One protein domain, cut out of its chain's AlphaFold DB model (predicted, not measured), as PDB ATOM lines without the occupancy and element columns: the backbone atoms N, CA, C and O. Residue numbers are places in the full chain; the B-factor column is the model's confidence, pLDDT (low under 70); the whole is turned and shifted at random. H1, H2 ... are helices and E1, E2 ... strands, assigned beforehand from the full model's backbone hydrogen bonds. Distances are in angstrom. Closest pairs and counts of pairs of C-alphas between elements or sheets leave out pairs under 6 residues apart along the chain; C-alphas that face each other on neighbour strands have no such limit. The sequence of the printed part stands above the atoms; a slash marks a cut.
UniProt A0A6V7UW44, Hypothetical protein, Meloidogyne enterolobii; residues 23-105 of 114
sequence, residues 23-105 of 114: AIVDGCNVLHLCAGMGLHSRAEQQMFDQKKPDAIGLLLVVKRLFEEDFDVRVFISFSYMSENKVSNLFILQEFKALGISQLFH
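What this domain is: This is residues 23 to 105 of the 114 residues of the protein "Hypothetical protein" of Meloidogyne enterolobii (UniProt A0A6V7UW44). A small three-stranded sheet has helices H3 and H5 over one face and no helix covering the other, while H1 runs out past the end of E1 toward H2, which lies far from the sheet at one end of the longest axis. H4 is a short turn at the end of E2. The printed part has 83 residues, with five named helices and three named strands in the order E1, H1, H2, H3, E2, H4, H5, E3. The sheet runs E1, E2, E3, parallel throughout, and the class is mixed, helices and strands. The whole is compact, with a radius of gyration of the C-alphas of 13.1 A and spans of 39 by 28 by 20 A.

How they stand to each other: In the sheet, E2, residues 71 to 77, is the inner strand between the edge strands E1, residues 23 to 26, and E3, residues 101 to 104. E1 and E2 are parallel at 15 degrees, with N 23 and O 71 2.7 A apart, within hydrogen-bond range. E2 and E3 are parallel at 33 degrees, with N 102 and O 74 within range at 2.8 A. H3, residues 55 to 67, is on the sheet at a height of 9.9 A, over E1 and E2, and runs along the strands, at 3 degrees to E2 on the local plane. H5, residues 89 to 97, is on the same face at a height of 9.9 A, over E2 and E3, slantwise to the strands at 50 degrees to E2 on the local plane. These make two layers, helices on one face of a sheet. H3 touches H5 with residues 55 to 59 alone, the same way at a steep tilt of 40 degrees; the closest C-alphas, of Ala 55 and Ile 91, are 6.2 A apart. H1, residues 27 to 36, is on that face too, over none of the strands. H1 and H3 touch, opposite ways at a steep tilt of 60 degrees, the closest C-alphas, of Cys 34 and Gly 57, being 5.3 A apart. H2, residues 42 to 48, is not on the sheet and only just touches H1, with 3 pairs of C-alphas within 8 A, the closest being Gly 36 and Phe 48 at 6.7 A. H4, residues 78 to 81, only grazes the sheet. E2, H4, H5 and E3 form a strand-helix-strand unit, two parallel neighbour strands with helices between, and its crossover is right-handed; E1, H1, H2, H3 and E2 form another. In H1, H2, H3 and H5 every O i to N i+4 pair is within hydrogen-bond range; H4 is too short for one.

Where its parts are: E1 begins at C-alpha 23 (2.107, 24.704, -48.674) and spans 9.9 A. H1 spans 14.4 A, H2 9.7 A, H3 18.5 A, H4 5.4 A and H5 12.7 A. E2 spans 20.2 A from C-alpha 71 (-2.392, 25.198, -52.535). E3 spans 9.8 A and ends at C-alpha 104 (-3.746, 34.530, -35.632).

The domain as a whole: The C-alphas farthest apart, of Ala 43 and Asp 69, are 39.9 A apart. The printed part has no cut, and no link is long. The mean pLDDT of the printed part is 84.2, and residues 36 to 51 are under 70.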
ATOM      1  N   ALA A  23       0.986  23.981 -49.245       94.75
ATOM      2  CA  ALA A  23       2.107  24.704 -48.674       94.75
ATOM      3  C   ALA A  23       1.621  25.598 -47.528       94.75
ATOM      4  O   ALA A  23       0.781  26.484 -47.714       94.75
ATOM      5  N   ILE A  24       2.176  25.372 -46.339       95.19
ATOM      6  CA  ILE A  24       1.939  26.201 -45.158       95.19
ATOM      7  C   ILE A  24       3.120  27.153 -44.997       95.19
ATOM      8  O   ILE A  24       4.253  26.718 -44.800       95.19
ATOM      9  N   VAL A  25       2.855  28.454 -45.093       94.19
ATOM     10  CA  VAL A  25       3.881  29.499 -45.031       94.19
ATOM     11  C   VAL A  25       3.764  30.253 -43.712       94.19
ATOM     12  O   VAL A  25       2.727  30.852 -43.419       94.19
ATOM     13  N   ASP A  26       4.853  30.281 -42.944       92.94
ATOM     14  CA  ASP A  26       5.012  31.228 -41.840       92.94
ATOM     15  C   ASP A  26       5.285  32.626 -42.412       92.94
ATOM     16  O   ASP A  26       6.417  32.987 -42.752       92.94
ATOM     17  N   GLY A  27       4.222  33.416 -42.548       92.50
ATOM     18  CA  GLY A  27       4.298  34.753 -43.119       92.50
ATOM     19  C   GLY A  27       5.111  35.717 -42.260       92.50
ATOM     20  O   GLY A  27       5.766  36.597 -42.809       92.50
ATOM     21  N   CYS A  28       5.129  35.543 -40.934       89.75
ATOM     22  CA  CYS A  28       5.884  36.425 -40.040       89.75
ATOM     23  C   CYS A  28       7.387  36.228 -40.245       89.75
ATOM     24  O   CYS A  28       8.124  37.204 -40.397       89.75
ATOM     25  N   ASN A  29       7.825  34.969 -40.319       87.62
ATOM     26  CA  ASN A  29       9.221  34.645 -40.575       87.62
ATOM     27  C   ASN A  29       9.678  35.154 -41.950       87.62
ATOM     28  O   ASN A  29      10.724  35.790 -42.055       87.62
ATOM     29  N   VAL A  30       8.870  34.958 -42.998       90.12
ATOM     30  CA  VAL A  30       9.199  35.454 -44.346       90.12
ATOM     31  C   VAL A  30       9.286  36.983 -44.378       90.12
ATOM     32  O   VAL A  30      10.250  37.523 -44.913       90.12
ATOM     33  N   LEU A  31       8.336  37.694 -43.762       89.00
ATOM     34  CA  LEU A  31       8.356  39.160 -43.674       89.00
ATOM     35  C   LEU A  31       9.633  39.683 -42.999       89.00
ATOM     36  O   LEU A  31      10.228  40.656 -43.469       89.00
ATOM     37  N   HIS A  32      10.068  39.029 -41.918       82.19
ATOM     38  CA  HIS A  32      11.301  39.381 -41.217       82.19
ATOM     39  C   HIS A  32      12.557  39.049 -42.018       82.19
ATOM     40  O   HIS A  32      13.434  39.903 -42.150       82.19
ATOM     41  N   LEU A  33      12.635  37.843 -42.582       78.69
ATOM     42  CA  LEU A  33      13.765  37.419 -43.406       78.69
ATOM     43  C   LEU A  33      13.949  38.358 -44.593       78.69
ATOM     44  O   LEU A  33      15.054  38.838 -44.826       78.69
ATOM     45  N   CYS A  34      12.871  38.674 -45.310       75.81
ATOM     46  CA  CYS A  34      12.946  39.485 -46.519       75.81
ATOM     47  C   CYS A  34      13.313  40.942 -46.257       75.81
ATOM     48  O   CYS A  34      13.933  41.557 -47.119       75.81
ATOM     49  N   ALA A  35      13.006  41.489 -45.082       71.56
ATOM     50  CA  ALA A  35      13.540  42.797 -44.736       71.56
ATOM     51  C   ALA A  35      15.065  42.744 -44.506       71.56
ATOM     52  O   ALA A  35      15.755  43.726 -44.794       71.56
ATOM     53  N   GLY A  36      15.596  41.614 -44.017       61.97
ATOM     54  CA  GLY A  36      16.993  41.460 -43.591       61.97
ATOM     55  C   GLY A  36      17.919  40.849 -44.640       61.97
ATOM     56  O   GLY A  36      19.134  40.811 -44.433       61.97
ATOM     57  N   MET A  37      17.374  40.379 -45.767       54.41
ATOM     58  CA  MET A  37      18.163  39.859 -46.884       54.41
ATOM     59  C   MET A  37      19.038  40.979 -47.461       54.41
ATOM     60  O   MET A  37      18.548  41.894 -48.118       54.41
ATOM     61  N   GLY A  38      20.341  40.894 -47.186       49.72
ATOM     62  CA  GLY A  38      21.364  41.851 -47.625       49.72
ATOM     63  C   GLY A  38      22.258  42.394 -46.507       49.72
ATOM     64  O   GLY A  38      23.177  43.151 -46.798       49.72
ATOM     65  N   LEU A  39      22.016  42.030 -45.243       53.38
ATOM     66  CA  LEU A  39      22.833  42.485 -44.114       53.38
ATOM     67  C   LEU A  39      23.937  41.464 -43.823       53.38
ATOM     68  O   LEU A  39      23.665  40.338 -43.399       53.38
ATOM     69  N   HIS A  40      25.186  41.853 -44.059       55.34
ATOM     70  CA  HIS A  40      26.365  40.993 -43.927       55.34
ATOM     71  C   HIS A  40      27.173  41.285 -42.655       55.34
ATOM     72  O   HIS A  40      28.090  40.533 -42.321       55.34
ATOM     73  N   SER A  41      26.832  42.344 -41.914       55.22
ATOM     74  CA  SER A  41      27.532  42.735 -40.687       55.22
ATOM     75  C   SER A  41      26.606  42.931 -39.478       55.22
ATOM     76  O   SER A  41      25.429  43.272 -39.595       55.22
ATOM     77  N   ARG A  42      27.170  42.784 -38.270       56.75
ATOM     78  CA  ARG A  42      26.476  43.065 -36.996       56.75
ATOM     79  C   ARG A  42      25.986  44.519 -36.873       56.75
ATOM     80  O   ARG A  42      25.022  44.765 -36.160       56.75
ATOM     81  N   ALA A  43      26.625  45.474 -37.555       57.19
ATOM     82  CA  ALA A  43      26.216  46.884 -37.559       57.19
ATOM     83  C   ALA A  43      24.958  47.117 -38.417       57.19
ATOM     84  O   ALA A  43      24.063  47.871 -38.043       57.19
ATOM     85  N   GLU A  44      24.851  46.406 -39.538       55.69
ATOM     86  CA  GLU A  44      23.676  46.418 -40.412       55.69
ATOM     87  C   GLU A  44      22.460  45.752 -39.753       55.69
ATOM     88  O   GLU A  44      21.337  46.227 -39.915       55.69
ATOM     89  N   GLN A  45      22.684  44.719 -38.931       57.03
ATOM     90  CA  GLN A  45      21.653  44.118 -38.075       57.03
ATOM     91  C   GLN A  45      21.116  45.086 -37.006       57.03
ATOM     92  O   GLN A  45      19.936  45.035 -36.689       57.03
ATOM     93  N   GLN A  46      21.923  46.008 -36.476       54.06
ATOM     94  CA  GLN A  46      21.431  47.014 -35.517       54.06
ATOM     95  C   GLN A  46      20.585  48.111 -36.185       54.06
ATOM     96  O   GLN A  46      19.652  48.626 -35.576       54.06
ATOM     97  N   MET A  47      20.850  48.438 -37.457       54.38
ATOM     98  CA  MET A  47      19.934  49.262 -38.264       54.38
ATOM     99  C   MET A  47      18.659  48.506 -38.664       54.38
ATOM    100  O   MET A  47      17.674  49.118 -39.081       54.38
ATOM    101  N   PHE A  48      18.667  47.179 -38.551       53.12
ATOM    102  CA  PHE A  48      17.565  46.326 -38.963       53.12
ATOM    103  C   PHE A  48      16.354  46.404 -38.042       53.12
ATOM    104  O   PHE A  48      15.229  46.401 -38.532       53.12
ATOM    105  N   ASP A  49      16.573  46.616 -36.743       53.50
ATOM    106  CA  ASP A  49      15.492  46.891 -35.786       53.50
ATOM    107  C   ASP A  49      14.685  48.152 -36.152       53.50
ATOM    108  O   ASP A  49      13.563  48.337 -35.680       53.50
ATOM    109  N   GLN A  50      15.221  49.009 -37.032       57.44
ATOM    110  CA  GLN A  50      14.539  50.193 -37.560       57.44
ATOM    111  C   GLN A  50      13.927  49.981 -38.954       57.44
ATOM    112  O   GLN A  50      13.129  50.810 -39.402       57.44
ATOM    113  N   LYS A  51      14.265  48.892 -39.661       65.94
ATOM    114  CA  LYS A  51      13.707  48.599 -40.987       65.94
ATOM    115  C   LYS A  51      12.400  47.830 -40.855       65.94
ATOM    116  O   LYS A  51      12.331  46.695 -40.399       65.94
ATOM    117  N   LYS A  52      11.345  48.479 -41.327       75.88
ATOM    118  CA  LYS A  52      10.001  47.926 -41.440       75.88
ATOM    119  C   LYS A  52      10.013  46.656 -42.320       75.88
ATOM    120  O   LYS A  52      10.533  46.734 -43.436       75.88
ATOM    121  N   PRO A  53       9.432  45.524 -41.871       84.06
ATOM    122  CA  PRO A  53       9.219  44.339 -42.702       84.06
ATOM    123  C   PRO A  53       8.554  44.683 -44.041       84.06
ATOM    124  O   PRO A  53       7.683  45.551 -44.064       84.06
ATOM    125  N   ASP A  54       8.916  44.013 -45.138       86.25
ATOM    126  CA  ASP A  54       8.352  44.273 -46.474       86.25
ATOM    127  C   ASP A  54       7.588  43.056 -47.016       86.25
ATOM    128  O   ASP A  54       8.133  41.955 -47.127       86.25
ATOM    129  N   ALA A  55       6.318  43.264 -47.377       92.75
ATOM    130  CA  ALA A  55       5.441  42.226 -47.906       92.75
ATOM    131  C   ALA A  55       5.766  41.777 -49.340       92.75
ATOM    132  O   ALA A  55       5.260  40.735 -49.762       92.75
ATOM    133  N   ILE A  56       6.629  42.484 -50.082       91.88
ATOM    134  CA  ILE A  56       7.043  42.062 -51.433       91.88
ATOM    135  C   ILE A  56       7.700  40.678 -51.403       91.88
ATOM    136  O   ILE A  56       7.407  39.836 -52.250       91.88
ATOM    137  N   GLY A  57       8.558  40.410 -50.418       90.12
ATOM    138  CA  GLY A  57       9.225  39.112 -50.314       90.12
ATOM    139  C   GLY A  57       8.233  37.962 -50.131       90.12
ATOM    140  O   GLY A  57       8.317  36.939 -50.810       90.12
ATOM    141  N   LEU A  58       7.223  38.177 -49.290       94.19
ATOM    142  CA  LEU A  58       6.142  37.220 -49.079       94.19
ATOM    143  C   LEU A  58       5.283  37.025 -50.340       94.19
ATOM    144  O   LEU A  58       4.914  35.891 -50.651       94.19
ATOM    145  N   LEU A  59       5.025  38.091 -51.108       96.50
ATOM    146  CA  LEU A  59       4.345  37.995 -52.404       96.50
ATOM    147  C   LEU A  59       5.090  37.079 -53.379       96.50
ATOM    148  O   LEU A  59       4.471  36.228 -54.018       96.50
ATOM    149  N   LEU A  60       6.411  37.229 -53.476       94.88
ATOM    150  CA  LEU A  60       7.234  36.420 -54.374       94.88
ATOM    151  C   LEU A  60       7.238  34.938 -53.976       94.88
ATOM    152  O   LEU A  60       7.126  34.081 -54.852       94.88
ATOM    153  N   VAL A  61       7.298  34.632 -52.675       94.69
ATOM    154  CA  VAL A  61       7.212  33.251 -52.166       94.69
ATOM    155  C   VAL A  61       5.869  32.617 -52.526       94.69
ATOM    156  O   VAL A  61       5.836  31.522 -53.086       94.69
ATOM    157  N   VAL A  62       4.757  33.307 -52.256       96.19
ATOM    158  CA  VAL A  62       3.413  32.793 -52.565       96.19
ATOM    159  C   VAL A  62       3.221  32.607 -54.068       96.19
ATOM    160  O   VAL A  62       2.724  31.566 -54.494       96.19
ATOM    161  N   LYS A  63       3.665  33.575 -54.878       96.81
ATOM    162  CA  LYS A  63       3.628  33.468 -56.340       96.81
ATOM    163  C   LYS A  63       4.368  32.216 -56.815       96.81
ATOM    164  O   LYS A  63       3.823  31.463 -57.616       96.81
ATOM    165  N   ARG A  64       5.576  31.975 -56.301       96.12
ATOM    166  CA  ARG A  64       6.382  30.814 -56.686       96.12
ATOM    167  C   ARG A  64       5.705  29.489 -56.329       96.12
ATOM    168  O   ARG A  64       5.720  28.569 -57.135       96.12
ATOM    169  N   LEU A  65       5.081  29.403 -55.155       95.56
ATOM    170  CA  LEU A  65       4.344  28.208 -54.736       95.56
ATOM    171  C   LEU A  65       3.115  27.944 -55.618       95.56
ATOM    172  O   LEU A  65       2.840  26.793 -55.944       95.56
ATOM    173  N   PHE A  66       2.409  28.993 -56.053       94.06
ATOM    174  CA  PHE A  66       1.324  28.837 -57.025       94.06
ATOM    175  C   PHE A  66       1.826  28.379 -58.401       94.06
ATOM    176  O   PHE A  66       1.179  27.541 -59.022       94.06
ATOM    177  N   GLU A  67       2.970  28.888 -58.869       95.38
ATOM    178  CA  GLU A  67       3.606  28.430 -60.118       95.38
ATOM    179  C   GLU A  67       4.033  26.954 -60.056       95.38
ATOM    180  O   GLU A  67       4.035  26.272 -61.077       95.38
ATOM    181  N   GLU A  68       4.369  26.453 -58.865       93.19
ATOM    182  CA  GLU A  68       4.703  25.044 -58.610       93.19
ATOM    183  C   GLU A  68       3.474  24.171 -58.298       93.19
ATOM    184  O   GLU A  68       3.617  23.025 -57.876       93.19
ATOM    185  N   ASP A  69       2.270  24.701 -58.529       91.62
ATOM    186  CA  ASP A  69       0.992  24.016 -58.343       91.62
ATOM    187  C   ASP A  69       0.755  23.526 -56.900       91.62
ATOM    188  O   ASP A  69       0.216  22.446 -56.667       91.62
ATOM    189  N   PHE A  70       1.101  24.350 -55.902       93.06
ATOM    190  CA  PHE A  70       0.687  24.156 -54.506       93.06
ATOM    191  C   PHE A  70      -0.585  24.940 -54.171       93.06
ATOM    192  O   PHE A  70      -0.822  26.036 -54.686       93.06
ATOM    193  N   ASP A  71      -1.390  24.404 -53.253       92.62
ATOM    194  CA  ASP A  71      -2.392  25.198 -52.535       92.62
ATOM    195  C   ASP A  71      -1.705  25.921 -51.381       92.62
ATOM    196  O   ASP A  71      -1.036  25.293 -50.567       92.62
ATOM    197  N   VAL A  72      -1.846  27.242 -51.283       95.06
ATOM    198  CA  VAL A  72      -1.048  28.039 -50.342       95.06
ATOM    199  C   VAL A  72      -1.908  28.575 -49.201       95.06
ATOM    200  O   VAL A  72      -2.939  29.211 -49.428       95.06
ATOM    201  N   ARG A  73      -1.448  28.368 -47.962       96.00
ATOM    202  CA  ARG A  73      -1.978  29.023 -46.757       96.00
ATOM    203  C   ARG A  73      -0.865  29.763 -46.035       96.00
ATOM    204  O   ARG A  73       0.144  29.169 -45.662       96.00
ATOM    205  N   VAL A  74      -1.063  31.057 -45.810       96.19
ATOM    206  CA  VAL A  74      -0.088  31.916 -45.129       96.19
ATOM    207  C   VAL A  74      -0.593  32.278 -43.740       96.19
ATOM    208  O   VAL A  74      -1.662  32.865 -43.604       96.19
ATOM    209  N   PHE A  75       0.180  31.995 -42.702       95.00
ATOM    210  CA  PHE A  75      -0.163  32.395 -41.341       95.00
ATOM    211  C   PHE A  75       0.523  33.711 -40.991       95.00
ATOM    212  O   PHE A  75       1.746  33.829 -41.078       95.00
ATOM    213  N   ILE A  76      -0.263  34.714 -40.597       92.44
ATOM    214  CA  ILE A  76       0.234  36.049 -40.237       92.44
ATOM    215  C   ILE A  76      -0.353  36.460 -38.888       92.44
ATOM    216  O   ILE A  76      -1.553  36.316 -38.647       92.44
ATOM    217  N   SER A  77       0.475  37.015 -38.002       91.12
ATOM    218  CA  SER A  77      -0.043  37.581 -36.761       91.12
ATOM    219  C   SER A  77      -0.830  38.862 -37.045       91.12
ATOM    220  O   SER A  77      -0.386  39.715 -37.813       91.12
ATOM    221  N   PHE A  78      -1.984  39.036 -36.393       90.12
ATOM    222  CA  PHE A  78      -2.824  40.234 -36.549       90.12
ATOM    223  C   PHE A  78      -2.060  41.554 -36.333       90.12
ATOM    224  O   PHE A  78      -2.425  42.572 -36.918       90.12
ATOM    225  N   SER A  79      -0.979  41.540 -35.548       89.25
ATOM    226  CA  SER A  79      -0.130  42.709 -35.293       89.25
ATOM    227  C   SER A  79       0.561  43.256 -36.552       89.25
ATOM    228  O   SER A  79       0.870  44.443 -36.601       89.25
ATOM    229  N   TYR A  80       0.761  42.439 -37.594       88.75
ATOM    230  CA  TYR A  80       1.351  42.868 -38.873       88.75
ATOM    231  C   TYR A  80       0.339  43.547 -39.802       88.75
ATOM    232  O   TYR A  80       0.743  44.174 -40.777       88.75
ATOM    233  N   MET A  81      -0.961  43.459 -39.495       89.25
ATOM    234  CA  MET A  81      -2.021  44.138 -40.253       89.25
ATOM    235  C   MET A  81      -2.228  45.598 -39.827       89.25
ATOM    236  O   MET A  81      -3.033  46.304 -40.431       89.25
ATOM    237  N   SER A  82      -1.532  46.061 -38.785       88.44
ATOM    238  CA  SER A  82      -1.618  47.447 -38.328       88.44
ATOM    239  C   SER A  82      -0.904  48.411 -39.276       88.44
ATOM    240  O   SER A  82       0.131  48.094 -39.872       88.44
ATOM    241  N   GLU A  83      -1.430  49.633 -39.366       81.94
ATOM    242  CA  GLU A  83      -0.776  50.719 -40.090       81.94
ATOM    243  C   GLU A  83       0.660  50.914 -39.584       81.94
ATOM    244  O   GLU A  83       0.966  50.745 -38.402       81.94
ATOM    245  N   ASN A  84       1.571  51.238 -40.499       81.38
ATOM    246  CA  ASN A  84       2.985  51.467 -40.194       81.38
ATOM    247  C   ASN A  84       3.768  50.272 -39.609       81.38
ATOM    248  O   ASN A  84       4.928  50.457 -39.248       81.38
ATOM    249  N   LYS A  85       3.241  49.037 -39.652       84.06
ATOM    250  CA  LYS A  85       4.010  47.821 -39.305       84.06
ATOM    251  C   LYS A  85       4.704  47.129 -40.472       84.06
ATOM    252  O   LYS A  85       5.843  46.713 -40.312       84.06
ATOM    253  N   VAL A  86       4.066  47.049 -41.641       88.50
ATOM    254  CA  VAL A  86       4.626  46.387 -42.840       88.50
ATOM    255  C   VAL A  86       4.640  47.332 -44.051       88.50
ATOM    256  O   VAL A  86       3.694  48.096 -44.267       88.50
ATOM    257  N   SER A  87       5.762  47.407 -44.765       88.19
ATOM    258  CA  SER A  87       5.865  48.069 -46.071       88.19
ATOM    259  C   SER A  87       5.066  47.269 -47.090       88.19
ATOM    260  O   SER A  87       5.067  46.042 -47.043       88.19
ATOM    261  N   ASN A  88       4.362  47.956 -47.991       91.56
ATOM    262  CA  ASN A  88       3.443  47.312 -48.936       91.56
ATOM    263  C   ASN A  88       2.326  46.513 -48.234       91.56
ATOM    264  O   ASN A  88       1.943  45.432 -48.672       91.56
ATOM    265  N   LEU A  89       1.777  47.064 -47.141       93.94
ATOM    266  CA  LEU A  89       0.708  46.453 -46.335       93.94
ATOM    267  C   LEU A  89      -0.498  45.979 -47.166       93.94
ATOM    268  O   LEU A  89      -1.107  44.968 -46.819       93.94
ATOM    269  N   PHE A  90      -0.817  46.667 -48.267       94.88
ATOM    270  CA  PHE A  90      -1.901  46.283 -49.175       94.88
ATOM    271  C   PHE A  90      -1.768  44.835 -49.675       94.88
ATOM    272  O   PHE A  90      -2.774  44.165 -49.845       94.88
ATOM    273  N   ILE A  91      -0.549  44.296 -49.809       96.44
ATOM    274  CA  ILE A  91      -0.322  42.892 -50.186       96.44
ATOM    275  C   ILE A  91      -0.923  41.943 -49.142       96.44
ATOM    276  O   ILE A  91      -1.581  40.966 -49.491       96.44
ATOM    277  N   LEU A  92      -0.725  42.232 -47.851       95.62
ATOM    278  CA  LEU A  92      -1.295  41.409 -46.785       95.62
ATOM    279  C   LEU A  92      -2.825  41.528 -46.769       95.62
ATOM    280  O   LEU A  92      -3.526  40.539 -46.557       95.62
ATOM    281  N   GLN A  93      -3.349  42.727 -47.033       95.62
ATOM    282  CA  GLN A  93      -4.791  42.964 -47.137       95.62
ATOM    283  C   GLN A  93      -5.408  42.157 -48.290       95.62
ATOM    284  O   GLN A  93      -6.417  41.483 -48.080       95.62
ATOM    285  N   GLU A  94      -4.761  42.140 -49.455       97.38
ATOM    286  CA  GLU A  94      -5.163  41.320 -50.604       97.38
ATOM    287  C   GLU A  94      -5.100  39.822 -50.283       97.38
ATOM    288  O   GLU A  94      -6.042  39.083 -50.556       97.38
ATOM    289  N   PHE A  95      -4.043  39.355 -49.611       96.94
ATOM    290  CA  PHE A  95      -3.941  37.948 -49.199       96.94
ATOM    291  C   PHE A  95      -5.082  37.523 -48.278       96.94
ATOM    292  O   PHE A  95      -5.566  36.391 -48.369       96.94
ATOM    293  N   LYS A  96      -5.537  38.424 -47.405       95.38
ATOM    294  CA  LYS A  96      -6.706  38.188 -46.558       95.38
ATOM    295  C   LYS A  96      -7.991  38.157 -47.385       95.38
ATOM    296  O   LYS A  96      -8.796  37.251 -47.188       95.38
ATOM    297  N   ALA A  97      -8.176  39.111 -48.297       95.94
ATOM    298  CA  ALA A  97      -9.361  39.190 -49.153       95.94
ATOM    299  C   ALA A  97      -9.514  37.952 -50.052       95.94
ATOM    300  O   ALA A  97     -10.619  37.441 -50.217       95.94
ATOM    301  N   LEU A  98      -8.399  37.420 -50.558       95.62
ATOM    302  CA  LEU A  98      -8.355  36.217 -51.392       95.62
ATOM    303  C   LEU A  98      -8.418  34.905 -50.587       95.62
ATOM    304  O   LEU A  98      -8.371  33.823 -51.168       95.62
ATOM    305  N   GLY A  99      -8.478  34.967 -49.254       94.31
ATOM    306  CA  GLY A  99      -8.471  33.779 -48.395       94.31
ATOM    307  C   GLY A  99      -7.146  33.006 -48.401       94.31
ATOM    308  O   GLY A  99      -7.096  31.863 -47.949       94.31
ATOM    309  N   ILE A 100      -6.062  33.604 -48.898       95.00
ATOM    310  CA  ILE A 100      -4.717  33.015 -48.905       95.00
ATOM    311  C   ILE A 100      -4.128  33.046 -47.492       95.00
ATOM    312  O   ILE A 100      -3.501  32.078 -47.056       95.00
ATOM    313  N   SER A 101      -4.334  34.144 -46.756       93.38
ATOM    314  CA  SER A 101      -3.793  34.297 -45.404       93.38
ATOM    315  C   SER A 101      -4.812  34.034 -44.300       93.38
ATOM    316  O   SER A 101      -5.938  34.533 -44.359       93.38
ATOM    317  N   GLN A 102      -4.367  33.370 -43.236       92.50
ATOM    318  CA  GLN A 102      -5.084  33.215 -41.980       92.50
ATOM    319  C   GLN A 102      -4.421  34.054 -40.881       92.50
ATOM    320  O   GLN A 102      -3.215  33.967 -40.638       92.50
ATOM    321  N   LEU A 103      -5.230  34.882 -40.219       88.12
ATOM    322  CA  LEU A 103      -4.778  35.726 -39.118       88.12
ATOM    323  C   LEU A 103      -4.828  34.973 -37.794       88.12
ATOM    324  O   LEU A 103      -5.829  34.322 -37.496       88.12
ATOM    325  N   PHE A 104      -3.786  35.112 -36.974       84.88
ATOM    326  CA  PHE A 104      -3.746  34.530 -35.632       84.88
ATOM    327  C   PHE A 104      -3.296  35.536 -34.567       84.88
ATOM    328  O   PHE A 104      -2.522  36.459 -34.832       84.88
ATOM    329  N   HIS A 105      -3.767  35.345 -33.331       77.00
ATOM    330  CA  HIS A 105      -3.243  36.047 -32.159       77.00
ATOM    331  C   HIS A 105      -1.926  35.409 -31.719       77.00
ATOM    332  O   HIS A 105      -1.867  34.201 -31.524       77.00
TER     333      HIS A 105